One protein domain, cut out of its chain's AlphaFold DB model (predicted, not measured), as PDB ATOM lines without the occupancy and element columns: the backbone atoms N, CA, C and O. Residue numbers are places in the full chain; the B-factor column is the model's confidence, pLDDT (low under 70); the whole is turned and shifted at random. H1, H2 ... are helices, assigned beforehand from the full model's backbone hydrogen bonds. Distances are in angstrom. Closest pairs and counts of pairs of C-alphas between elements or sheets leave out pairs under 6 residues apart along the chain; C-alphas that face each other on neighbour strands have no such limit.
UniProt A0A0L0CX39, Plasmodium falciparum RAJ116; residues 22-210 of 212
ATOM      1  N   GLN A  22     100.029 192.666  43.806       91.06
ATOM      2  CA  GLN A  22     100.814 191.509  44.253       91.06
ATOM      3  C   GLN A  22      99.949 190.263  44.457       91.06
ATOM      4  O   GLN A  22     100.393 189.160  44.146       91.06
ATOM      5  N   LYS A  23      98.725 190.421  44.975       94.31
ATOM      6  CA  LYS A  23      97.797 189.299  45.146       94.31
ATOM      7  C   LYS A  23      97.338 188.738  43.799       94.31
ATOM      8  O   LYS A  23      97.357 187.528  43.627       94.31
ATOM      9  N   LYS A  24      96.991 189.596  42.836       95.50
ATOM     10  CA  LYS A  24      96.652 189.155  41.472       95.50
ATOM     11  C   LYS A  24      97.817 188.413  40.818       95.50
ATOM     12  O   LYS A  24      97.624 187.331  40.283       95.50
ATOM     13  N   PHE A  25      99.027 188.957  40.935       96.50
ATOM     14  CA  PHE A  25     100.232 188.309  40.425       96.50
ATOM     15  C   PHE A  25     100.493 186.957  41.115       96.50
ATOM     16  O   PHE A  25     100.869 185.987  40.463       96.50
ATOM     17  N   LEU A  26     100.253 186.855  42.428       97.62
ATOM     18  CA  LEU A  26     100.309 185.578  43.140       97.62
ATOM     19  C   LEU A  26      99.293 184.573  42.578       97.62
ATOM     20  O   LEU A  26      99.655 183.419  42.360       97.62
ATOM     21  N   ASP A  27      98.050 184.996  42.341       97.75
ATOM     22  CA  ASP A  27      96.999 184.131  41.799       97.75
ATOM     23  C   ASP A  27      97.373 183.597  40.400       97.75
ATOM     24  O   ASP A  27      97.152 182.418  40.111       97.75
ATOM     25  N   GLU A  28      98.015 184.421  39.563       97.81
ATOM     26  CA  GLU A  28      98.574 184.015  38.264       97.81
ATOM     27  C   GLU A  28      99.681 182.959  38.421       97.81
ATOM     28  O   GLU A  28      99.616 181.899  37.791       97.81
ATOM     29  N   CYS A  29     100.654 183.186  39.312       98.12
ATOM     30  CA  CYS A  29     101.691 182.196  39.614       98.12
ATOM     31  C   CYS A  29     101.081 180.878  40.121       98.12
ATOM     32  O   CYS A  29     101.475 179.794  39.691       98.12
ATOM     33  N   ILE A  30     100.097 180.947  41.024       98.31
ATOM     34  CA  ILE A  30      99.406 179.770  41.568       98.31
ATOM     35  C   ILE A  30      98.672 179.006  40.464       98.31
ATOM     36  O   ILE A  30      98.666 177.772  40.483       98.31
ATOM     37  N   PHE A  31      98.055 179.705  39.510       98.44
ATOM     38  CA  PHE A  31      97.408 179.071  38.366       98.44
ATOM     39  C   PHE A  31      98.411 178.244  37.553       98.44
ATOM     40  O   PHE A  31      98.173 177.055  37.327       98.44
ATOM     41  N   VAL A  32      99.567 178.827  37.212       98.50
ATOM     42  CA  VAL A  32     100.642 178.115  36.501       98.50
ATOM     43  C   VAL A  32     101.137 176.920  37.315       98.50
ATOM     44  O   VAL A  32     101.275 175.825  36.776       98.50
ATOM     45  N   VAL A  33     101.350 177.078  38.626       98.56
ATOM     46  CA  VAL A  33     101.784 175.969  39.491       98.56
ATOM     47  C   VAL A  33     100.789 174.812  39.459       98.56
ATOM     48  O   VAL A  33     101.210 173.669  39.307       98.56
ATOM     49  N   LYS A  34      99.484 175.087  39.562       98.38
ATOM     50  CA  LYS A  34      98.436 174.053  39.521       98.38
ATOM     51  C   LYS A  34      98.368 173.344  38.171       98.38
ATOM     52  O   LYS A  34      98.215 172.127  38.130       98.38
ATOM     53  N   GLU A  35      98.480 174.091  37.077       98.50
ATOM     54  CA  GLU A  35      98.485 173.524  35.730       98.50
ATOM     55  C   GLU A  35      99.707 172.614  35.520       98.50
ATOM     56  O   GLU A  35      99.580 171.450  35.135       98.50
ATOM     57  N   GLN A  36     100.904 173.119  35.822       98.56
ATOM     58  CA  GLN A  36     102.140 172.370  35.615       98.56
ATOM     59  C   GLN A  36     102.245 171.178  36.579       98.56
ATOM     60  O   GLN A  36     102.720 170.116  36.176       98.56
ATOM     61  N   SER A  37     101.764 171.292  37.824       98.00
ATOM     62  CA  SER A  37     101.755 170.168  38.768       98.00
ATOM     63  C   SER A  37     100.771 169.069  38.364       98.00
ATOM     64  O   SER A  37     101.080 167.887  38.533       98.00
ATOM     65  N   PHE A  38      99.630 169.426  37.766       98.31
ATOM     66  CA  PHE A  38      98.696 168.459  37.191       98.31
ATOM     67  C   PHE A  38      99.365 167.634  36.084       98.31
ATOM     68  O   PHE A  38      99.390 166.402  36.156       98.31
ATOM     69  N   TYR A  39      99.988 168.297  35.106       98.31
ATOM     70  CA  TYR A  39     100.683 167.598  34.023       98.31
ATOM     71  C   TYR A  39     101.907 166.816  34.505       98.31
ATOM     72  O   TYR A  39     102.175 165.724  34.002       98.31
ATOM     73  N   MET A  40     102.620 167.328  35.512       98.06
ATOM     74  CA  MET A  40     103.689 166.587  36.175       98.06
ATOM     75  C   MET A  40     103.147 165.270  36.735       98.06
ATOM     76  O   MET A  40     103.679 164.223  36.388       98.06
ATOM     77  N   LYS A  41     102.066 165.286  37.526       97.00
ATOM     78  CA  LYS A  41     101.467 164.068  38.109       97.00
ATOM     79  C   LYS A  41     101.030 163.061  37.048       97.00
ATOM     80  O   LYS A  41     101.331 161.880  37.181       97.00
ATOM     81  N   GLN A  42     100.429 163.525  35.957       96.94
ATOM     82  CA  GLN A  42     100.083 162.651  34.835       96.94
ATOM     83  C   GLN A  42     101.330 162.019  34.186       96.94
ATOM     84  O   GLN A  42     101.346 160.833  33.860       96.94
ATOM     85  N   ALA A  43     102.416 162.783  34.028       95.38
ATOM     86  CA  ALA A  43     103.683 162.257  33.520       95.38
ATOM     87  C   ALA A  43     104.341 161.252  34.487       95.38
ATOM     88  O   ALA A  43     104.951 160.284  34.019       95.38
ATOM     89  N   LEU A  44     104.180 161.447  35.804       93.75
ATOM     90  CA  LEU A  44     104.632 160.510  36.840       93.75
ATOM     91  C   LEU A  44     103.930 159.154  36.707       93.75
ATOM     92  O   LEU A  44     104.593 158.118  36.760       93.75
ATOM     93  N   GLU A  45     102.610 159.152  36.503       91.75
ATOM     94  CA  GLU A  45     101.811 157.933  36.298       91.75
ATOM     95  C   GLU A  45     102.228 157.182  35.030       91.75
ATOM     96  O   GLU A  45     102.358 155.957  35.037       91.75
ATOM     97  N   ASN A  46     102.540 157.924  33.966       90.44
ATOM     98  CA  ASN A  46     103.027 157.369  32.703       90.44
ATOM     99  C   ASN A  46     104.506 156.932  32.749       90.44
ATOM    100  O   ASN A  46     105.010 156.356  31.785       90.44
ATOM    101  N   GLY A  47     105.235 157.232  33.830       87.00
ATOM    102  CA  GLY A  47     106.663 156.931  33.965       87.00
ATOM    103  C   GLY A  47     107.583 157.766  33.062       87.00
ATOM    104  O   GLY A  47     108.766 157.441  32.922       87.00
ATOM    105  N   SER A  48     107.082 158.843  32.442       90.00
ATOM    106  CA  SER A  48     107.883 159.701  31.558       90.00
ATOM    107  C   SER A  48     108.733 160.671  32.374       90.00
ATOM    108  O   SER A  48     108.279 161.745  32.775       90.00
ATOM    109  N   LEU A  49     110.005 160.319  32.601       90.19
ATOM    110  CA  LEU A  49     110.954 161.181  33.318       90.19
ATOM    111  C   LEU A  49     111.146 162.537  32.621       90.19
ATOM    112  O   LEU A  49     111.188 163.570  33.283       90.19
ATOM    113  N   ARG A  50     111.263 162.542  31.288       91.44
ATOM    114  CA  ARG A  50     111.508 163.764  30.511       91.44
ATOM    115  C   ARG A  50     110.385 164.778  30.712       91.44
ATOM    116  O   ARG A  50     110.661 165.937  31.011       91.44
ATOM    117  N   ASP A  51     109.139 164.337  30.557       94.38
ATOM    118  CA  ASP A  51     107.980 165.221  30.690       94.38
ATOM    119  C   ASP A  51     107.786 165.643  32.144       94.38
ATOM    120  O   ASP A  51     107.561 166.819  32.417       94.38
ATOM    121  N   THR A  52     107.999 164.719  33.083       94.94
ATOM    122  CA  THR A  52     108.000 165.011  34.520       94.94
ATOM    123  C   THR A  52     108.956 166.156  34.860       94.94
ATOM    124  O   THR A  52     108.544 167.147  35.461       94.94
ATOM    125  N   LEU A  53     110.229 166.055  34.455       95.06
ATOM    126  CA  LEU A  53     111.236 167.080  34.744       95.06
ATOM    127  C   LEU A  53     110.939 168.397  34.023       95.06
ATOM    128  O   LEU A  53     111.182 169.464  34.584       95.06
ATOM    129  N   LYS A  54     110.378 168.342  32.807       96.31
ATOM    130  CA  LYS A  54     109.934 169.531  32.071       96.31
ATOM    131  C   LYS A  54     108.848 170.283  32.846       96.31
ATOM    132  O   LYS A  54     109.017 171.473  33.106       96.31
ATOM    133  N   TYR A  55     107.772 169.604  33.241       98.00
ATOM    134  CA  TYR A  55     106.669 170.228  33.979       98.00
ATOM    135  C   TYR A  55     107.104 170.703  35.373       98.00
ATOM    136  O   TYR A  55     106.778 171.821  35.767       98.00
ATOM    137  N   ALA A  56     107.936 169.929  36.076       97.94
ATOM    138  CA  ALA A  56     108.521 170.354  37.348       97.94
ATOM    139  C   ALA A  56     109.398 171.610  37.195       97.94
ATOM    140  O   ALA A  56     109.294 172.547  37.985       97.94
ATOM    141  N   SER A  57     110.241 171.665  36.158       97.69
ATOM    142  CA  SER A  57     111.087 172.826  35.866       97.69
ATOM    143  C   SER A  57     110.262 174.074  35.535       97.69
ATOM    144  O   SER A  57     110.609 175.169  35.978       97.69
ATOM    145  N   ASN A  58     109.173 173.921  34.777       97.88
ATOM    146  CA  ASN A  58     108.246 175.012  34.476       97.88
ATOM    147  C   ASN A  58     107.554 175.527  35.743       97.88
ATOM    148  O   ASN A  58     107.588 176.725  35.998       97.88
ATOM    149  N   MET A  59     107.023 174.632  36.584       98.19
ATOM    150  CA  MET A  59     106.447 174.992  37.886       98.19
ATOM    151  C   MET A  59     107.452 175.766  38.756       98.19
ATOM    152  O   MET A  59     107.128 176.794  39.346       98.19
ATOM    153  N   LEU A  60     108.707 175.313  38.800       98.44
ATOM    154  CA  LEU A  60     109.776 175.966  39.558       98.44
ATOM    155  C   LEU A  60     110.203 177.324  38.991       98.44
ATOM    156  O   LEU A  60     110.871 178.091  39.692       98.44
ATOM    157  N   CYS A  61     109.855 177.648  37.742       98.06
ATOM    158  CA  CYS A  61     110.162 178.959  37.179       98.06
ATOM    159  C   CYS A  61     109.397 180.085  37.884       98.06
ATOM    160  O   CYS A  61     109.931 181.192  37.934       98.06
ATOM    161  N   GLU A  62     108.251 179.805  38.511       98.25
ATOM    162  CA  GLU A  62     107.483 180.794  39.280       98.25
ATOM    163  C   GLU A  62     108.265 181.329  40.494       98.25
ATOM    164  O   GLU A  62     108.193 182.512  40.831       98.25
ATOM    165  N   LEU A  63     109.159 180.520  41.082       98.25
ATOM    166  CA  LEU A  63     110.069 180.948  42.161       98.25
ATOM    167  C   LEU A  63     111.168 181.920  41.696       98.25
ATOM    168  O   LEU A  63     111.977 182.402  42.490       98.25
ATOM    169  N   ARG A  64     111.242 182.231  40.399       97.50
ATOM    170  CA  ARG A  64     112.169 183.243  39.874       97.50
ATOM    171  C   ARG A  64     111.610 184.654  39.967       97.50
ATOM    172  O   ARG A  64     112.311 185.574  39.559       97.50
ATOM    173  N   THR A  65     110.390 184.857  40.452       94.56
ATOM    174  CA  THR A  65     109.836 186.205  40.601       94.56
ATOM    175  C   THR A  65     110.575 187.024  41.672       94.56
ATOM    176  O   THR A  65     111.190 186.489  42.600       94.56
ATOM    177  N   SER A  66     110.555 188.349  41.515       92.19
ATOM    178  CA  SER A  66     110.941 189.340  42.539       92.19
ATOM    179  C   SER A  66     109.785 190.268  42.915       92.19
ATOM    180  O   SER A  66     109.991 191.183  43.702       92.19
ATOM    181  N   HIS A  67     108.589 190.055  42.360       90.50
ATOM    182  CA  HIS A  67     107.455 190.972  42.516       90.50
ATOM    183  C   HIS A  67     106.600 190.672  43.753       90.50
ATOM    184  O   HIS A  67     105.755 191.476  44.136       90.50
ATOM    185  N   LEU A  68     106.810 189.515  44.383       93.69
ATOM    186  CA  LEU A  68     106.068 189.100  45.565       93.69
ATOM    187  C   LEU A  68     106.764 189.571  46.842       93.69
ATOM    188  O   LEU A  68     107.968 189.366  47.019       93.69
ATOM    189  N   SER A  69     105.984 190.124  47.770       93.69
ATOM    190  CA  SER A  69     106.422 190.293  49.157       93.69
ATOM    191  C   SER A  69     106.805 188.946  49.793       93.69
ATOM    192  O   SER A  69     106.326 187.895  49.351       93.69
ATOM    193  N   PRO A  70     107.606 188.938  50.878       94.75
ATOM    194  CA  PRO A  70     107.990 187.699  51.557       94.75
ATOM    195  C   PRO A  70     106.806 186.813  51.960       94.75
ATOM    196  O   PRO A  70     106.892 185.592  51.856       94.75
ATOM    197  N   LYS A  71     105.679 187.423  52.354       95.00
ATOM    198  CA  LYS A  71     104.447 186.710  52.708       95.00
ATOM    199  C   LYS A  71     103.860 185.946  51.517       95.00
ATOM    200  O   LYS A  71     103.569 184.764  51.643       95.00
ATOM    201  N   TYR A  72     103.697 186.605  50.372       97.19
ATOM    202  CA  TYR A  72     103.120 185.967  49.186       97.19
ATOM    203  C   TYR A  72     104.090 184.993  48.517       97.19
ATOM    204  O   TYR A  72     103.680 183.942  48.032       97.19
ATOM    205  N   TYR A  73     105.390 185.287  48.551       97.94
ATOM    206  CA  TYR A  73     106.403 184.347  48.085       97.94
ATOM    207  C   TYR A  73     106.406 183.066  48.934       97.94
ATOM    208  O   TYR A  73     106.531 181.980  48.380       97.94
ATOM    209  N   TYR A  74     106.238 183.172  50.260       98.00
ATOM    210  CA  TYR A  74     106.092 182.011  51.144       98.00
ATOM    211  C   TYR A  74     104.888 181.143  50.755       98.00
ATOM    212  O   TYR A  74     105.008 179.923  50.688       98.00
ATOM    213  N   GLU A  75     103.743 181.760  50.462       98.19
ATOM    214  CA  GLU A  75     102.534 181.045  50.037       98.19
ATOM    215  C   GLU A  75     102.760 180.264  48.732       98.19
ATOM    216  O   GLU A  75     102.514 179.056  48.682       98.19
ATOM    217  N   LEU A  76     103.329 180.921  47.715       98.50
ATOM    218  CA  LEU A  76     103.727 180.274  46.461       98.50
ATOM    219  C   LEU A  76     104.737 179.141  46.698       98.50
ATOM    220  O   LEU A  76     104.602 178.049  46.144       98.50
ATOM    221  N   TYR A  77     105.741 179.391  47.541       98.62
ATOM    222  CA  TYR A  77     106.766 178.417  47.892       98.62
ATOM    223  C   TYR A  77     106.166 177.166  48.529       98.62
ATOM    224  O   TYR A  77     106.515 176.066  48.116       98.62
ATOM    225  N   MET A  78     105.260 177.309  49.496       98.31
ATOM    226  CA  MET A  78     104.659 176.166  50.185       98.31
ATOM    227  C   MET A  78     103.816 175.304  49.244       98.31
ATOM    228  O   MET A  78     103.845 174.079  49.352       98.31
ATOM    229  N   LEU A  79     103.118 175.924  48.287       98.38
ATOM    230  CA  LEU A  79     102.400 175.186  47.250       98.38
ATOM    231  C   LEU A  79     103.369 174.337  46.413       98.38
ATOM    232  O   LEU A  79     103.189 173.127  46.302       98.38
ATOM    233  N   ILE A  80     104.433 174.950  45.888       98.69
ATOM    234  CA  ILE A  80     105.447 174.246  45.089       98.69
ATOM    235  C   ILE A  80     106.160 173.172  45.920       98.69
ATOM    236  O   ILE A  80     106.374 172.063  45.439       98.69
ATOM    237  N   PHE A  81     106.498 173.465  47.177       98.31
ATOM    238  CA  PHE A  81     107.161 172.538  48.093       98.31
ATOM    239  C   PHE A  81     106.364 171.244  48.280       98.31
ATOM    240  O   PHE A  81     106.942 170.154  48.243       98.31
ATOM    241  N   ASN A  82     105.043 171.365  48.444       98.00
ATOM    242  CA  ASN A  82     104.140 170.223  48.555       98.00
ATOM    243  C   ASN A  82     104.099 169.417  47.251       98.00
ATOM    244  O   ASN A  82     104.187 168.191  47.282       98.00
ATOM    245  N   GLU A  83     104.036 170.093  46.103       98.25
ATOM    246  CA  GLU A  83     104.010 169.427  44.798       98.25
ATOM    247  C   GLU A  83     105.307 168.658  44.501       98.25
ATOM    248  O   GLU A  83     105.272 167.533  43.994       98.25
ATOM    249  N   LEU A  84     106.461 169.200  44.900       98.00
ATOM    250  CA  LEU A  84     107.756 168.530  44.758       98.00
ATOM    251  C   LEU A  84     107.869 167.223  45.558       98.00
ATOM    252  O   LEU A  84     108.690 166.379  45.197       98.00
ATOM    253  N   GLN A  85     107.046 167.000  46.589       96.31
ATOM    254  CA  GLN A  85     107.046 165.720  47.313       96.31
ATOM    255  C   GLN A  85     106.614 164.559  46.407       96.31
ATOM    256  O   GLN A  85     107.132 163.448  46.522       96.31
ATOM    257  N   HIS A  86     105.703 164.803  45.460       96.00
ATOM    258  CA  HIS A  86     105.311 163.791  44.476       96.00
ATOM    259  C   HIS A  86     106.474 163.429  43.546       96.00
ATOM    260  O   HIS A  86     106.675 162.253  43.239       96.00
ATOM    261  N   LEU A  87     107.262 164.432  43.146       95.81
ATOM    262  CA  LEU A  87     108.457 164.231  42.335       95.81
ATOM    263  C   LEU A  87     109.533 163.447  43.095       95.81
ATOM    264  O   LEU A  87     110.075 162.487  42.550       95.81
ATOM    265  N   ASP A  88     109.819 163.814  44.345       94.75
ATOM    266  CA  ASP A  88     110.801 163.108  45.178       94.75
ATOM    267  C   ASP A  88     110.417 161.636  45.378       94.75
ATOM    268  O   ASP A  88     111.235 160.741  45.180       94.75
ATOM    269  N   ASN A  89     109.139 161.365  45.659       93.62
ATOM    270  CA  ASN A  89     108.628 160.001  45.793       93.62
ATOM    271  C   ASN A  89     108.772 159.178  44.504       93.62
ATOM    272  O   ASN A  89     109.024 157.974  44.566       93.62
ATOM    273  N   PHE A  90     108.611 159.802  43.336       92.88
ATOM    274  CA  PHE A  90     108.829 159.134  42.056       92.88
ATOM    275  C   PHE A  90     110.304 158.867  41.786       92.88
ATOM    276  O   PHE A  90     110.646 157.744  41.429       92.88
ATOM    277  N   ILE A  91     111.171 159.864  41.988       91.50
ATOM    278  CA  ILE A  91     112.621 159.723  41.799       91.50
ATOM    279  C   ILE A  91     113.195 158.695  42.779       91.50
ATOM    280  O   ILE A  91     114.095 157.945  42.418       91.50
ATOM    281  N   SER A  92     112.660 158.597  43.996       90.31
ATOM    282  CA  SER A  92     113.087 157.585  44.962       90.31
ATOM    283  C   SER A  92     112.760 156.151  44.534       90.31
ATOM    284  O   SER A  92     113.382 155.222  45.055       90.31
ATOM    285  N   ASP A  93     111.780 155.934  43.658       88.00
ATOM    286  CA  ASP A  93     111.333 154.600  43.265       88.00
ATOM    287  C   ASP A  93     111.940 154.187  41.916       88.00
ATOM    288  O   ASP A  93     111.364 154.412  40.844       88.00
ATOM    289  N   LYS A  94     113.089 153.491  41.982       77.88
ATOM    290  CA  LYS A  94     113.819 152.961  40.812       77.88
ATOM    291  C   LYS A  94     112.920 152.169  39.850       77.88
ATOM    292  O   LYS A  94     113.178 152.165  38.643       77.88
ATOM    293  N   LYS A  95     111.855 151.517  40.343       78.44
ATOM    294  CA  LYS A  95     110.945 150.716  39.507       78.44
ATOM    295  C   LYS A  95     110.017 151.578  38.649       78.44
ATOM    296  O   LYS A  95     109.638 151.135  37.565       78.44
ATOM    297  N   LYS A  96     109.678 152.791  39.102       76.50
ATOM    298  CA  LYS A  96     108.778 153.707  38.385       76.50
ATOM    299  C   LYS A  96     109.460 154.373  37.200       76.50
ATOM    300  O   LYS A  96     108.923 154.343  36.098       76.50
ATOM    301  N   HIS A  97     110.654 154.928  37.403       75.62
ATOM    302  CA  HIS A  97     111.347 155.673  36.347       75.62
ATOM    303  C   HIS A  97     112.283 154.812  35.485       75.62
ATOM    304  O   HIS A  97     112.578 155.203  34.360       75.62
ATOM    305  N   LYS A  98     112.755 153.648  35.968       78.62
ATOM    306  CA  LYS A  98     113.612 152.695  35.218       78.62
ATOM    307  C   LYS A  98     114.875 153.321  34.593       78.62
ATOM    308  O   LYS A  98     115.381 152.843  33.578       78.62
ATOM    309  N   LYS A  99     115.382 154.402  35.185       82.19
ATOM    310  CA  LYS A  99     116.577 155.145  34.739       82.19
ATOM    311  C   LYS A  99     117.672 155.084  35.792       82.19
ATOM    312  O   LYS A  99     117.369 154.964  36.979       82.19
ATOM    313  N   LYS A 100     118.935 155.179  35.369       84.62
ATOM    314  CA  LYS A 100     120.050 155.328  36.310       84.62
ATOM    315  C   LYS A 100     120.042 156.751  36.858       84.62
ATOM    316  O   LYS A 100     119.680 157.683  36.150       84.62
ATOM    317  N   PHE A 101     120.476 156.924  38.102       83.81
ATOM    318  CA  PHE A 101     120.520 158.245  38.731       83.81
ATOM    319  C   PHE A 101     121.433 159.229  37.998       83.81
ATOM    320  O   PHE A 101     121.102 160.407  37.934       83.81
ATOM    321  N   ILE A 102     122.514 158.737  37.380       86.44
ATOM    322  CA  ILE A 102     123.416 159.564  36.567       86.44
ATOM    323  C   ILE A 102     122.688 160.221  35.391       86.44
ATOM    324  O   ILE A 102     122.783 161.430  35.220       86.44
ATOM    325  N   ASP A 103     121.839 159.466  34.688       88.19
ATOM    326  CA  ASP A 103     121.046 159.988  33.573       88.19
ATOM    327  C   ASP A 103     120.046 161.058  34.055       88.19
ATOM    328  O   ASP A 103     119.769 162.032  33.354       88.19
ATOM    329  N   ILE A 104     119.483 160.881  35.259       90.19
ATOM    330  CA  ILE A 104     118.557 161.848  35.871       90.19
ATOM    331  C   ILE A 104     119.312 163.127  36.247       90.19
ATOM    332  O   ILE A 104     118.827 164.224  35.977       90.19
ATOM    333  N   TYR A 105     120.495 162.987  36.845       89.31
ATOM    334  CA  TYR A 105     121.350 164.103  37.233       89.31
ATOM    335  C   TYR A 105     121.750 164.949  36.020       89.31
ATOM    336  O   TYR A 105     121.532 166.160  36.022       89.31
ATOM    337  N   GLU A 106     122.229 164.309  34.949       89.25
ATOM    338  CA  GLU A 106     122.544 164.970  33.676       89.25
ATOM    339  C   GLU A 106     121.308 165.656  33.076       89.25
ATOM    340  O   GLU A 106     121.357 166.831  32.709       89.25
ATOM    341  N   SER A 107     120.160 164.966  33.068       91.06
ATOM    342  CA  SER A 107     118.902 165.522  32.553       91.06
ATOM    343  C   SER A 107     118.497 166.812  33.271       91.06
ATOM    344  O   SER A 107     118.072 167.777  32.635       91.06
ATOM    345  N   VAL A 108     118.644 166.848  34.597       92.50
ATOM    346  CA  VAL A 108     118.324 168.022  35.416       92.50
ATOM    347  C   VAL A 108     119.275 169.191  35.142       92.50
ATOM    348  O   VAL A 108     118.842 170.348  35.153       92.50
ATOM    349  N   GLN A 109     120.553 168.931  34.857       90.06
ATOM    350  CA  GLN A 109     121.530 169.988  34.573       90.06
ATOM    351  C   GLN A 109     121.207 170.788  33.303       90.06
ATOM    352  O   GLN A 109     121.590 171.958  33.205       90.06
ATOM    353  N   HIS A 110     120.436 170.219  32.373       88.69
ATOM    354  CA  HIS A 110     119.963 170.928  31.181       88.69
ATOM    355  C   HIS A 110     118.902 172.005  31.468       88.69
ATOM    356  O   HIS A 110     118.597 172.806  30.583       88.69
ATOM    357  N   ALA A 111     118.352 172.087  32.688       89.94
ATOM    358  CA  ALA A 111     117.436 173.164  33.059       89.94
ATOM    359  C   ALA A 111     118.150 174.523  32.963       89.94
ATOM    360  O   ALA A 111     119.047 174.812  33.750       89.94
ATOM    361  N   GLY A 112     117.778 175.378  32.004       88.94
ATOM    362  CA  GLY A 112     118.511 176.620  31.708       88.94
ATOM    363  C   GLY A 112     118.566 177.628  32.864       88.94
ATOM    364  O   GLY A 112     119.550 178.347  33.012       88.94
ATOM    365  N   ASN A 113     117.541 177.649  33.720       94.88
ATOM    366  CA  ASN A 113     117.449 178.571  34.850       94.88
ATOM    367  C   ASN A 113     118.019 177.962  36.138       94.88
ATOM    368  O   ASN A 113     117.642 176.857  36.526       94.88
ATOM    369  N   ILE A 114     118.839 178.737  36.858       96.25
ATOM    370  CA  ILE A 114     119.506 178.285  38.090       96.25
ATOM    371  C   ILE A 114     118.531 177.861  39.197       96.25
ATOM    372  O   ILE A 114     118.783 176.866  39.863       96.25
ATOM    373  N   ILE A 115     117.404 178.564  39.379       97.56
ATOM    374  CA  ILE A 115     116.435 178.239  40.438       97.56
ATOM    375  C   ILE A 115     115.820 176.846  40.203       97.56
ATOM    376  O   ILE A 115     116.081 175.973  41.027       97.56
ATOM    377  N   PRO A 116     115.114 176.564  39.086       97.88
ATOM    378  CA  PRO A 116     114.648 175.209  38.786       97.88
ATOM    379  C   PRO A 116     115.743 174.148  38.873       97.88
ATOM    380  O   PRO A 116     115.540 173.110  39.499       97.88
ATOM    381  N   ARG A 117     116.923 174.432  38.304       97.75
ATOM    382  CA  ARG A 117     118.049 173.498  38.300       97.75
ATOM    383  C   ARG A 117     118.447 173.086  39.715       97.75
ATOM    384  O   ARG A 117     118.560 171.897  39.973       97.75
ATOM    385  N   LEU A 118     118.633 174.035  40.633       98.00
ATOM    386  CA  LEU A 118     119.100 173.727  41.988       98.00
ATOM    387  C   LEU A 118     118.057 172.968  42.815       98.00
ATOM    388  O   LEU A 118     118.424 172.019  43.498       98.00
ATOM    389  N   TYR A 119     116.769 173.311  42.717       98.44
ATOM    390  CA  TYR A 119     115.717 172.538  43.397       98.44
ATOM    391  C   TYR A 119     115.682 171.085  42.909       98.44
ATOM    392  O   TYR A 119     115.637 170.158  43.716       98.44
ATOM    393  N   LEU A 120     115.757 170.876  41.592       97.62
ATOM    394  CA  LEU A 120     115.791 169.537  41.013       97.62
ATOM    395  C   LEU A 120     117.078 168.782  41.391       97.62
ATOM    396  O   LEU A 120     117.005 167.609  41.753       97.62
ATOM    397  N   LEU A 121     118.243 169.443  41.369       96.88
ATOM    398  CA  LEU A 121     119.519 168.839  41.775       96.88
ATOM    399  C   LEU A 121     119.497 168.403  43.239       96.88
ATOM    400  O   LEU A 121     119.988 167.322  43.543       96.88
ATOM    401  N   ILE A 122     118.878 169.179  44.130       97.62
ATOM    402  CA  ILE A 122     118.733 168.816  45.545       97.62
ATOM    403  C   ILE A 122     117.877 167.551  45.707       97.62
ATOM    404  O   ILE A 122     118.245 166.667  46.480       97.62
ATOM    405  N   ILE A 123     116.772 167.420  44.962       96.75
ATOM    406  CA  ILE A 123     115.939 166.204  44.990       96.75
ATOM    407  C   ILE A 123     116.742 164.992  44.501       96.75
ATOM    408  O   ILE A 123     116.744 163.939  45.140       96.75
ATOM    409  N   VAL A 124     117.468 165.128  43.390       94.94
ATOM    410  CA  VAL A 124     118.306 164.036  42.869       94.94
ATOM    411  C   VAL A 124     119.434 163.697  43.854       94.94
ATOM    412  O   VAL A 124     119.646 162.524  44.158       94.94
ATOM    413  N   GLY A 125     120.098 164.706  44.422       94.62
ATOM    414  CA  GLY A 125     121.147 164.571  45.434       94.62
ATOM    415  C   GLY A 125     120.668 163.833  46.684       94.62
ATOM    416  O   GLY A 125     121.304 162.872  47.114       94.62
ATOM    417  N   ARG A 126     119.494 164.189  47.218       93.88
ATOM    418  CA  ARG A 126     118.854 163.462  48.329       93.88
ATOM    419  C   ARG A 126     118.736 161.966  48.040       93.88
ATOM    420  O   ARG A 126     118.996 161.136  48.916       93.88
ATOM    421  N   ASN A 127     118.332 161.617  46.823       92.94
ATOM    422  CA  ASN A 127     118.124 160.230  46.425       92.94
ATOM    423  C   ASN A 127     119.438 159.483  46.144       92.94
ATOM    424  O   ASN A 127     119.508 158.288  46.429       92.94
ATOM    425  N   TYR A 128     120.498 160.169  45.704       91.69
ATOM    426  CA  TYR A 128     121.853 159.602  45.674       91.69
ATOM    427  C   TYR A 128     122.321 159.160  47.060       91.69
ATOM    428  O   TYR A 128     122.826 158.044  47.202       91.69
ATOM    429  N   ILE A 129     122.113 160.007  48.075       92.00
ATOM    430  CA  ILE A 129     122.467 159.682  49.463       92.00
ATOM    431  C   ILE A 129     121.610 158.513  49.963       92.00
ATOM    432  O   ILE A 129     122.144 157.531  50.472       92.00
ATOM    433  N   LYS A 130     120.285 158.580  49.754       90.50
ATOM    434  CA  LYS A 130     119.331 157.534  50.173       90.50
ATOM    435  C   LYS A 130     119.709 156.151  49.637       90.50
ATOM    436  O   LYS A 130     119.623 155.162  50.351       90.50
ATOM    437  N   ASN A 131     120.103 156.086  48.369       88.00
ATOM    438  CA  ASN A 131     120.434 154.828  47.705       88.00
ATOM    439  C   ASN A 131     121.868 154.361  47.970       88.00
ATOM    440  O   ASN A 131     122.255 153.319  47.445       88.00
ATOM    441  N   LYS A 132     122.649 155.123  48.752       87.62
ATOM    442  CA  LYS A 132     124.076 154.885  49.017       87.62
ATOM    443  C   LYS A 132     124.916 154.809  47.730       87.62
ATOM    444  O   LYS A 132     125.979 154.196  47.710       87.62
ATOM    445  N   ASP A 133     124.444 155.460  46.665       86.75
ATOM    446  CA  ASP A 133     125.115 155.516  45.360       86.75
ATOM    447  C   ASP A 133     126.312 156.495  45.420       86.75
ATOM    448  O   ASP A 133     127.358 156.255  44.816       86.75
ATOM    449  N   ILE A 134     126.179 157.594  46.178       90.38
ATOM    450  CA  ILE A 134     127.256 158.548  46.491       90.38
ATOM    451  C   ILE A 134     127.221 158.846  47.993       90.38
ATOM    452  O   ILE A 134     126.155 158.956  48.598       90.38
ATOM    453  N   LYS A 135     128.401 158.993  48.597       91.56
ATOM    454  CA  LYS A 135     128.565 159.315  50.019       91.56
ATOM    455  C   LYS A 135     127.935 160.662  50.379       91.56
ATOM    456  O   LYS A 135     128.131 161.648  49.664       91.56
ATOM    457  N   ALA A 136     127.259 160.701  51.528       92.75
ATOM    458  CA  ALA A 136     126.533 161.869  52.020       92.75
ATOM    459  C   ALA A 136     127.393 163.142  52.031       92.75
ATOM    460  O   ALA A 136     126.990 164.141  51.439       92.75
ATOM    461  N   LYS A 137     128.610 163.089  52.588       94.50
ATOM    462  CA  LYS A 137     129.510 164.250  52.685       94.50
ATOM    463  C   LYS A 137     129.781 164.945  51.350       94.50
ATOM    464  O   LYS A 137     129.821 166.170  51.294       94.50
ATOM    465  N   TYR A 138     129.928 164.188  50.259       94.50
ATOM    466  CA  TYR A 138     130.230 164.770  48.951       94.50
ATOM    467  C   TYR A 138     129.017 165.484  48.366       94.50
ATOM    468  O   TYR A 138     129.155 166.599  47.874       94.50
ATOM    469  N   ILE A 139     127.830 164.881  48.475       93.94
ATOM    470  CA  ILE A 139     126.591 165.502  48.001       93.94
ATOM    471  C   ILE A 139     126.241 166.732  48.844       93.94
ATOM    472  O   ILE A 139     125.919 167.775  48.285       93.94
ATOM    473  N   LEU A 140     126.328 166.641  50.175       95.38
ATOM    474  CA  LEU A 140     126.025 167.763  51.070       95.38
ATOM    475  C   LEU A 140     126.961 168.950  50.815       95.38
ATOM    476  O   LEU A 140     126.494 170.091  50.733       95.38
ATOM    477  N   LYS A 141     128.258 168.686  50.620       95.81
ATOM    478  CA  LYS A 141     129.244 169.708  50.263       95.81
ATOM    479  C   LYS A 141     128.942 170.333  48.901       95.81
ATOM    480  O   LYS A 141     128.824 171.551  48.815       95.81
ATOM    481  N   ASP A 142     128.753 169.518  47.863       95.62
ATOM    482  CA  ASP A 142     128.477 169.999  46.504       95.62
ATOM    483  C   ASP A 142     127.195 170.844  46.445       95.62
ATOM    484  O   ASP A 142     127.215 171.989  45.996       95.62
ATOM    485  N   MET A 143     126.085 170.354  47.011       95.94
ATOM    486  CA  MET A 143     124.822 171.102  47.037       95.94
ATOM    487  C   MET A 143     124.942 172.425  47.807       95.94
ATOM    488  O   MET A 143     124.347 173.430  47.407       95.94
ATOM    489  N   THR A 144     125.731 172.456  48.885       96.25
ATOM    490  CA  THR A 144     125.986 173.682  49.658       96.25
ATOM    491  C   THR A 144     126.772 174.710  48.852       96.25
ATOM    492  O   THR A 144     126.417 175.894  48.875       96.25
ATOM    493  N   GLU A 145     127.793 174.274  48.113       97.12
ATOM    494  CA  GLU A 145     128.565 175.132  47.211       97.12
ATOM    495  C   GLU A 145     127.705 175.653  46.054       97.12
ATOM    496  O   GLU A 145     127.669 176.860  45.808       97.12
ATOM    497  N   LEU A 146     126.922 174.790  45.403       96.12
ATOM    498  CA  LEU A 146     126.022 175.185  44.317       96.12
ATOM    499  C   LEU A 146     124.963 176.203  44.773       96.12
ATOM    500  O   LEU A 146     124.656 177.154  44.047       96.12
ATOM    501  N   CYS A 147     124.448 176.075  46.002       97.62
ATOM    502  CA  CYS A 147     123.505 177.040  46.577       97.62
ATOM    503  C   CYS A 147     124.106 178.444  46.766       97.62
ATOM    504  O   CYS A 147     123.355 179.423  46.804       97.62
ATOM    505  N   LYS A 148     125.440 178.595  46.819       96.25
ATOM    506  CA  LYS A 148     126.090 179.919  46.809       96.25
ATOM    507  C   LYS A 148     125.870 180.665  45.488       96.25
ATOM    508  O   LYS A 148     125.999 181.884  45.462       96.25
ATOM    509  N   GLY A 149     125.457 179.993  44.412       95.62
ATOM    510  CA  GLY A 149     125.088 180.644  43.152       95.62
ATOM    511  C   GLY A 149     123.849 181.550  43.239       95.62
ATOM    512  O   GLY A 149     123.647 182.399  42.372       95.62
ATOM    513  N   VAL A 150     123.019 181.424  44.283       97.44
ATOM    514  CA  VAL A 150     121.786 182.217  44.444       97.44
ATOM    515  C   VAL A 150     121.972 183.299  45.501       97.44
ATOM    516  O   VAL A 150     121.751 183.090  46.690       97.44
ATOM    517  N   GLN A 151     122.341 184.497  45.049       95.88
ATOM    518  CA  GLN A 151     122.626 185.642  45.926       95.88
ATOM    519  C   GLN A 151     121.408 186.543  46.204       95.88
ATOM    520  O   GLN A 151     121.493 187.467  47.015       95.88
ATOM    521  N   HIS A 152     120.265 186.292  45.551       95.50
ATOM    522  CA  HIS A 152     119.027 187.025  45.818       95.50
ATOM    523  C   HIS A 152     118.471 186.631  47.203       95.50
ATOM    524  O   HIS A 152     118.147 185.456  47.371       95.50
ATOM    525  N   PRO A 153     118.262 187.574  48.150       95.56
ATOM    526  CA  PRO A 153     117.917 187.269  49.544       95.56
ATOM    527  C   PRO A 153     116.760 186.284  49.719       95.56
ATOM    528  O   PRO A 153     116.953 185.187  50.231       95.56
ATOM    529  N   LEU A 154     115.575 186.635  49.208       95.00
ATOM    530  CA  LEU A 154     114.363 185.833  49.391       95.00
ATOM    531  C   LEU A 154     114.493 184.433  48.767       95.00
ATOM    532  O   LEU A 154     114.385 183.424  49.456       95.00
ATOM    533  N   ARG A 155     114.812 184.368  47.468       97.62
ATOM    534  CA  ARG A 155     114.984 183.107  46.727       97.62
ATOM    535  C   ARG A 155     116.059 182.204  47.338       97.62
ATOM    536  O   ARG A 155     115.860 180.997  47.425       97.62
ATOM    537  N   GLY A 156     117.183 182.788  47.758       97.69
ATOM    538  CA  GLY A 156     118.294 182.065  48.367       97.69
ATOM    539  C   GLY A 156     117.935 181.491  49.738       97.69
ATOM    540  O   GLY A 156     118.241 180.332  49.992       97.69
ATOM    541  N   LEU A 157     117.223 182.246  50.584       97.81
ATOM    542  CA  LEU A 157     116.747 181.756  51.885       97.81
ATOM    543  C   LEU A 157     115.813 180.550  51.724       97.81
ATOM    544  O   LEU A 157     116.013 179.528  52.375       97.81
ATOM    545  N   PHE A 158     114.846 180.630  50.808       98.38
ATOM    546  CA  PHE A 158     113.928 179.520  50.539       98.38
ATOM    547  C   PHE A 158     114.618 178.297  49.926       98.38
ATOM    548  O   PHE A 158     114.305 177.168  50.301       98.38
ATOM    549  N   LEU A 159     115.592 178.500  49.032       98.56
ATOM    550  CA  LEU A 159     116.393 177.407  48.476       98.56
ATOM    551  C   LEU A 159     117.239 176.716  49.557       98.56
ATOM    552  O   LEU A 159     117.313 175.491  49.600       98.56
ATOM    553  N   ARG A 160     117.851 177.487  50.460       98.25
ATOM    554  CA  ARG A 160     118.630 176.950  51.586       98.25
ATOM    555  C   ARG A 160     117.757 176.213  52.592       98.25
ATOM    556  O   ARG A 160     118.142 175.152  53.073       98.25
ATOM    557  N   TYR A 161     116.566 176.738  52.874       98.12
ATOM    558  CA  TYR A 161     115.568 176.027  53.669       98.12
ATOM    559  C   TYR A 161     115.164 174.706  52.995       98.12
ATOM    560  O   TYR A 161     115.145 173.671  53.660       98.12
ATOM    561  N   PHE A 162     114.935 174.712  51.677       98.56
ATOM    562  CA  PHE A 162     114.643 173.500  50.910       98.56
ATOM    563  C   PHE A 162     115.759 172.453  51.030       98.56
ATOM    564  O   PHE A 162     115.473 171.304  51.354       98.56
ATOM    565  N   LEU A 163     117.025 172.853  50.848       98.12
ATOM    566  CA  LEU A 163     118.190 171.974  51.007       98.12
ATOM    567  C   LEU A 163     118.199 171.283  52.378       98.12
ATOM    568  O   LEU A 163     118.317 170.061  52.450       98.12
ATOM    569  N   ILE A 164     118.010 172.045  53.460       97.44
ATOM    570  CA  ILE A 164     117.942 171.481  54.813       97.44
ATOM    571  C   ILE A 164     116.773 170.505  54.943       97.44
ATOM    572  O   ILE A 164     116.967 169.397  55.432       97.44
ATOM    573  N   GLN A 165     115.571 170.869  54.490       97.25
ATOM    574  CA  GLN A 165     114.408 169.984  54.618       97.25
ATOM    575  C   GLN A 165     114.570 168.673  53.846       97.25
ATOM    576  O   GLN A 165     114.141 167.632  54.343       97.25
ATOM    577  N   MET A 166     115.207 168.705  52.675       95.75
ATOM    578  CA  MET A 166     115.467 167.504  51.881       95.75
ATOM    579  C   MET A 166     116.585 166.640  52.480       95.75
ATOM    580  O   MET A 166     116.555 165.422  52.332       95.75
ATOM    581  N   CYS A 167     117.563 167.225  53.168       94.38
ATOM    582  CA  CYS A 167     118.730 166.483  53.652       94.38
ATOM    583  C   CYS A 167     118.721 166.164  55.154       94.38
ATOM    584  O   CYS A 167     119.544 165.359  55.572       94.38
ATOM    585  N   LYS A 168     117.819 166.741  55.964       93.06
ATOM    586  CA  LYS A 168     117.836 166.640  57.442       93.06
ATOM    587  C   LYS A 168     117.867 165.216  58.003       93.06
ATOM    588  O   LYS A 168     118.446 164.995  59.054       93.06
ATOM    589  N   ASP A 169     117.252 164.263  57.313       91.94
ATOM    590  CA  ASP A 169     117.178 162.848  57.694       91.94
ATOM    591  C   ASP A 169     118.302 161.999  57.070       91.94
ATOM    592  O   ASP A 169     118.248 160.776  57.109       91.94
ATOM    593  N   ARG A 170     119.299 162.648  56.456       89.81
ATOM    594  CA  ARG A 170     120.424 162.041  55.718       89.81
ATOM    595  C   ARG A 170     121.783 162.641  56.083       89.81
ATOM    596  O   ARG A 170     122.755 162.486  55.344       89.81
ATOM    597  N   ILE A 171     121.835 163.391  57.177       89.12
ATOM    598  CA  ILE A 171     123.070 163.997  57.664       89.12
ATOM    599  C   ILE A 171     123.895 162.900  58.371       89.12
ATOM    600  O   ILE A 171     123.314 162.124  59.135       89.12
ATOM    601  N   PRO A 172     125.212 162.788  58.112       88.56
ATOM    602  CA  PRO A 172     126.083 161.891  58.868       88.56
ATOM    603  C   PRO A 172     126.045 162.224  60.362       88.56
ATOM    604  O   PRO A 172     126.108 163.388  60.741       88.56
ATOM    605  N   ASP A 173     125.934 161.204  61.203       87.62
ATOM    606  CA  ASP A 173     125.956 161.331  62.661       87.62
ATOM    607  C   ASP A 173     126.558 160.046  63.238       87.62
ATOM    608  O   ASP A 173     126.599 159.026  62.544       87.62
ATOM    609  N   THR A 174     127.036 160.079  64.479       86.06
ATOM    610  CA  THR A 174     127.687 158.923  65.105       86.06
ATOM    611  C   THR A 174     126.725 157.737  65.198       86.06
ATOM    612  O   THR A 174     125.677 157.807  65.838       86.06
ATOM    613  N   GLY A 175     127.093 156.624  64.567       82.19
ATOM    614  CA  GLY A 175     126.284 155.414  64.457       82.19
ATOM    615  C   GLY A 175     125.167 155.490  63.411       82.19
ATOM    616  O   GLY A 175     124.318 154.599  63.384       82.19
ATOM    617  N   SER A 176     125.126 156.528  62.566       86.19
ATOM    618  CA  SER A 176     124.115 156.644  61.511       86.19
ATOM    619  C   SER A 176     124.482 155.827  60.273       86.19
ATOM    620  O   SER A 176     125.649 155.650  59.925       86.19
ATOM    621  N   GLU A 177     123.468 155.386  59.526       85.44
ATOM    622  CA  GLU A 177     123.665 154.627  58.280       85.44
ATOM    623  C   GLU A 177     124.429 155.402  57.184       85.44
ATOM    624  O   GLU A 177     124.818 154.816  56.169       85.44
ATOM    625  N   TYR A 178     124.597 156.718  57.369       85.38
ATOM    626  CA  TYR A 178     125.293 157.631  56.465       85.38
ATOM    627  C   TYR A 178     126.739 157.917  56.903       85.38
ATOM    628  O   TYR A 178     127.510 158.452  56.106       85.38
ATOM    629  N   GLU A 179     127.117 157.551  58.132       83.69
ATOM    630  CA  GLU A 179     128.515 157.485  58.579       83.69
ATOM    631  C   GLU A 179     129.198 156.220  58.029       83.69
ATOM    632  O   GLU A 179     130.356 156.253  57.587       83.69
ATOM    633  N   GLU A 180     128.446 155.113  57.976       74.25
ATOM    634  CA  GLU A 180     128.904 153.821  57.469       74.25
ATOM    635  C   GLU A 180     129.592 153.929  56.093       74.25
ATOM    636  O   GLU A 180     129.272 154.764  55.242       74.25
ATOM    637  N   ALA A 181     130.586 153.063  55.865       71.19
ATOM    638  CA  ALA A 181     131.416 153.051  54.656       71.19
ATOM    639  C   ALA A 181     132.168 154.377  54.374       71.19
ATOM    640  O   ALA A 181     132.594 154.643  53.242       71.19
ATOM    641  N   GLY A 182     132.382 155.208  55.401       78.06
ATOM    642  CA  GLY A 182     133.102 156.479  55.304       78.06
ATOM    643  C   GLY A 182     132.307 157.535  54.542       78.06
ATOM    644  O   GLY A 182     132.891 158.260  53.722       78.06
ATOM    645  N   GLY A 183     130.985 157.542  54.744       81.50
ATOM    646  CA  GLY A 183     130.031 158.462  54.131       81.50
ATOM    647  C   GLY A 183     130.106 159.894  54.668       81.50
ATOM    648  O   GLY A 183     129.690 160.816  53.966       81.50
ATOM    649  N   GLY A 184     130.730 160.071  55.830       88.19
ATOM    650  CA  GLY A 184     131.019 161.336  56.500       88.19
ATOM    651  C   GLY A 184     131.072 161.133  58.006       88.19
ATOM    652  O   GLY A 184     130.862 160.016  58.467       88.19
ATOM    653  N   ASP A 185     131.353 162.194  58.747       91.00
ATOM    654  CA  ASP A 185     131.293 162.201  60.208       91.00
ATOM    655  C   ASP A 185     130.489 163.406  60.730       91.00
ATOM    656  O   ASP A 185     129.913 164.194  59.972       91.00
ATOM    657  N   ILE A 186     130.460 163.563  62.052       91.88
ATOM    658  CA  ILE A 186     129.792 164.694  62.697       91.88
ATOM    659  C   ILE A 186     130.393 166.054  62.287       91.88
ATOM    660  O   ILE A 186     129.685 167.059  62.268       91.88
ATOM    661  N   ASN A 187     131.677 166.117  61.916       93.38
ATOM    662  CA  ASN A 187     132.311 167.359  61.473       93.38
ATOM    663  C   ASN A 187     131.785 167.778  60.096       93.38
ATOM    664  O   ASN A 187     131.479 168.954  59.907       93.38
ATOM    665  N   ASP A 188     131.600 166.826  59.173       94.06
ATOM    666  CA  ASP A 188     130.960 167.084  57.875       94.06
ATOM    667  C   ASP A 188     129.528 167.631  58.065       94.06
ATOM    668  O   ASP A 188     129.096 168.555  57.366       94.06
ATOM    669  N   ALA A 189     128.790 167.096  59.043       93.44
ATOM    670  CA  ALA A 189     127.458 167.575  59.407       93.44
ATOM    671  C   ALA A 189     127.477 169.013  59.944       93.44
ATOM    672  O   ALA A 189     126.683 169.856  59.508       93.44
ATOM    673  N   PHE A 190     128.400 169.316  60.860       94.81
ATOM    674  CA  PHE A 190     128.589 170.671  61.373       94.81
ATOM    675  C   PHE A 190     128.989 171.647  60.267       94.81
ATOM    676  O   PHE A 190     128.411 172.730  60.191       94.81
ATOM    677  N   GLU A 191     129.923 171.276  59.388       95.94
ATOM    678  CA  GLU A 191     130.352 172.113  58.262       95.94
ATOM    679  C   GLU A 191     129.168 172.441  57.343       95.94
ATOM    680  O   GLU A 191     128.953 173.610  57.003       95.94
ATOM    681  N   PHE A 192     128.351 171.438  57.005       96.62
ATOM    682  CA  PHE A 192     127.134 171.606  56.211       96.62
ATOM    683  C   PHE A 192     126.149 172.593  56.859       96.62
ATOM    684  O   PHE A 192     125.742 173.582  56.237       96.62
ATOM    685  N   LEU A 193     125.784 172.355  58.122       96.81
ATOM    686  CA  LEU A 193     124.790 173.159  58.834       96.81
ATOM    687  C   LEU A 193     125.280 174.587  59.091       96.81
ATOM    688  O   LEU A 193     124.543 175.541  58.827       96.81
ATOM    689  N   LEU A 194     126.521 174.750  59.557       97.19
ATOM    690  CA  LEU A 194     127.108 176.061  59.835       97.19
ATOM    691  C   LEU A 194     127.280 176.869  58.556       97.19
ATOM    692  O   LEU A 194     126.905 178.039  58.535       97.19
ATOM    693  N   THR A 195     127.775 176.268  57.472       97.12
ATOM    694  CA  THR A 195     127.901 176.972  56.188       97.12
ATOM    695  C   THR A 195     126.536 177.428  55.690       97.12
ATOM    696  O   THR A 195     126.373 178.581  55.280       97.12
ATOM    697  N   ASN A 196     125.523 176.560  55.769       97.00
ATOM    698  CA  ASN A 196     124.176 176.935  55.367       97.00
ATOM    699  C   ASN A 196     123.589 178.052  56.247       97.00
ATOM    700  O   ASN A 196     122.937 178.959  55.724       97.00
ATOM    701  N   PHE A 197     123.849 178.020  57.554       97.56
ATOM    702  CA  PHE A 197     123.442 179.060  58.495       97.56
ATOM    703  C   PHE A 197     124.127 180.401  58.204       97.56
ATOM    704  O   PHE A 197     123.439 181.400  58.003       97.56
ATOM    705  N   TYR A 198     125.458 180.425  58.086       97.38
ATOM    706  CA  TYR A 198     126.229 181.634  57.782       97.38
ATOM    707  C   TYR A 198     125.788 182.291  56.475       97.38
ATOM    708  O   TYR A 198     125.585 183.502  56.414       97.38
ATOM    709  N   GLU A 199     125.612 181.505  55.417       97.56
ATOM    710  CA  GLU A 199     125.155 182.041  54.138       97.56
ATOM    711  C   GLU A 199     123.699 182.526  54.198       97.56
ATOM    712  O   GLU A 199     123.361 183.537  53.582       97.56
ATOM    713  N   SER A 200     122.842 181.867  54.984       97.12
ATOM    714  CA  SER A 200     121.478 182.348  55.238       97.12
ATOM    715  C   SER A 200     121.484 183.679  55.995       97.12
ATOM    716  O   SER A 200     120.754 184.590  55.612       97.12
ATOM    717  N   LEU A 201     122.354 183.849  56.996       96.25
ATOM    718  CA  LEU A 201     122.523 185.123  57.703       96.25
ATOM    719  C   LEU A 201     122.985 186.246  56.769       96.25
ATOM    720  O   LEU A 201     122.447 187.350  56.830       96.25
ATOM    721  N   LYS A 202     123.930 185.973  55.859       96.06
ATOM    722  CA  LYS A 202     124.367 186.953  54.847       96.06
ATOM    723  C   LYS A 202     123.207 187.402  53.959       96.06
ATOM    724  O   LYS A 202     123.064 188.593  53.685       96.06
ATOM    725  N   LEU A 203     122.373 186.465  53.502       96.12
ATOM    726  CA  LEU A 203     121.190 186.779  52.700       96.12
ATOM    727  C   LEU A 203     120.159 187.579  53.503       96.12
ATOM    728  O   LEU A 203     119.619 188.554  52.987       96.12
ATOM    729  N   TRP A 204     119.924 187.192  54.757       94.94
ATOM    730  CA  TRP A 204     119.005 187.877  55.661       94.94
ATOM    731  C   TRP A 204     119.434 189.323  55.937       94.94
ATOM    732  O   TRP A 204     118.618 190.229  55.803       94.94
ATOM    733  N   SER A 205     120.718 189.563  56.225       93.94
ATOM    734  CA  SER A 205     121.257 190.919  56.426       93.94
ATOM    735  C   SER A 205     120.964 191.820  55.225       93.94
ATOM    736  O   SER A 205     120.381 192.887  55.377       93.94
ATOM    737  N   ARG A 206     121.237 191.332  54.008       92.44
ATOM    738  CA  ARG A 206     120.967 192.073  52.762       92.44
ATOM    739  C   ARG A 206     119.483 192.323  52.496       92.44
ATOM    740  O   ARG A 206     119.156 193.124  51.625       92.44
ATOM    741  N   MET A 207     118.586 191.577  53.139       87.56
ATOM    742  CA  MET A 207     117.148 191.832  53.059       87.56
ATOM    743  C   MET A 207     116.771 193.043  53.915       87.56
ATOM    744  O   MET A 207     115.976 193.862  53.464       87.56
ATOM    745  N   ASN A 208     117.385 193.183  55.092       75.94
ATOM    746  CA  ASN A 208     117.176 194.318  55.991       75.94
ATOM    747  C   ASN A 208     117.824 195.601  55.460       75.94
ATOM    748  O   ASN A 208     117.205 196.654  55.531       75.94
ATOM    749  N   ASP A 209     118.999 195.506  54.828       72.81
ATOM    750  CA  ASP A 209     119.683 196.658  54.207       72.81
ATOM    751  C   ASP A 209     118.908 197.256  53.013       72.81
ATOM    752  O   ASP A 209     119.259 198.311  52.489       72.81
ATOM    753  N   LYS A 210     117.864 196.562  52.541       59.22
ATOM    754  CA  LYS A 210     116.975 197.001  51.455       59.22
ATOM    755  C   LYS A 210     115.654 197.592  51.946       59.22
ATOM    756  O   LYS A 210     114.829 197.951  51.108       59.22
TER     757      LYS A 210
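AT A GLANCE: This is residues 22 to 210 of the 212 residues of a protein of Plasmodium falciparum RAJ116 (UniProt A0A0L0CX39). Start with H1, the longest helix, along one side of a flat bundle: H2 and H3 pack on it as a triangle, H6 lies in the middle, and H7, H8 and H9 follow, with H9 along the opposite side. Short H5 packs on H6, H4 makes a corner at the end of H3, and residues 168 to 185 loop between H8 and H9. The printed part has 189 residues with nine named helices, H1 to H9 in order, and no named strand; the class is all helix. It is compact, with a radius of gyration of the C-alphas of 16.7 A, and spans 52 by 47 by 24 A.

IN THESE COORDINATES: Find C-alpha 22 at (100.814, 191.509, 44.253); from there H1, residues 22 to 45, runs 34.5 A to C-alpha 45 at (101.811, 157.933, 36.298). Next read H2, residues 49 to 64, 23.0 A, and H3, residues 70 to 91, 30.0 A, with a kink of 29 degrees near residue 83. Then come H4, residues 94 to 97, H5, residues 101 to 109, H6, residues 114 to 130, 24.0 A, H7, residues 136 to 147, and H8, residues 153 to 167, 21.2 A. H9, residues 186 to 208, runs 32.9 A to C-alpha 208 at (117.176, 194.318, 55.991).

HOW THE PARTS SIT: H1, H2, H3, H6, H7, H8 and H9 form a bundle, helices packed together, mostly aligned. H1 touches H2, a hairpin at a shallow tilt of 12 degrees, closest at C-alphas 40 and 52, 4.9 A; it touches H3 the same way at 3 degrees, closest at C-alphas 37 and 83, 6.5 A. Look next at the hub, H6: its residues 115 to 120 touch H2 at a steep tilt of 53 degrees, with C-alphas 60 and 116 closest at 5.0 A. H6 also touches H5, C-alphas 109 and 117 being closest at 6.2 A, and H7, C-alphas 129 and 136 being closest at 5.3 A. H8 and H9 are a hairpin at 21 degrees, closest at C-alphas 153 and 203, 4.6 A. H3 and H4 only just touch, only at the corner, with 3 pairs of C-alphas within 8 A; H1 and H9 are apart. Every O i to N i+4 pair is within hydrogen-bond range in H1, H5, H6, H7, H8 and H9, against 9 of 12 in H2 and 15 of 18 in H3; H4 is too short for one.

THE WHOLE: The C-alphas of Lys 24 and Ala 181, 51.8 A apart, are the two farthest apart. The printed part has no cut; the link from H8 to H9 is long, the others tight. Residue 210 alone is under 70 in pLDDT.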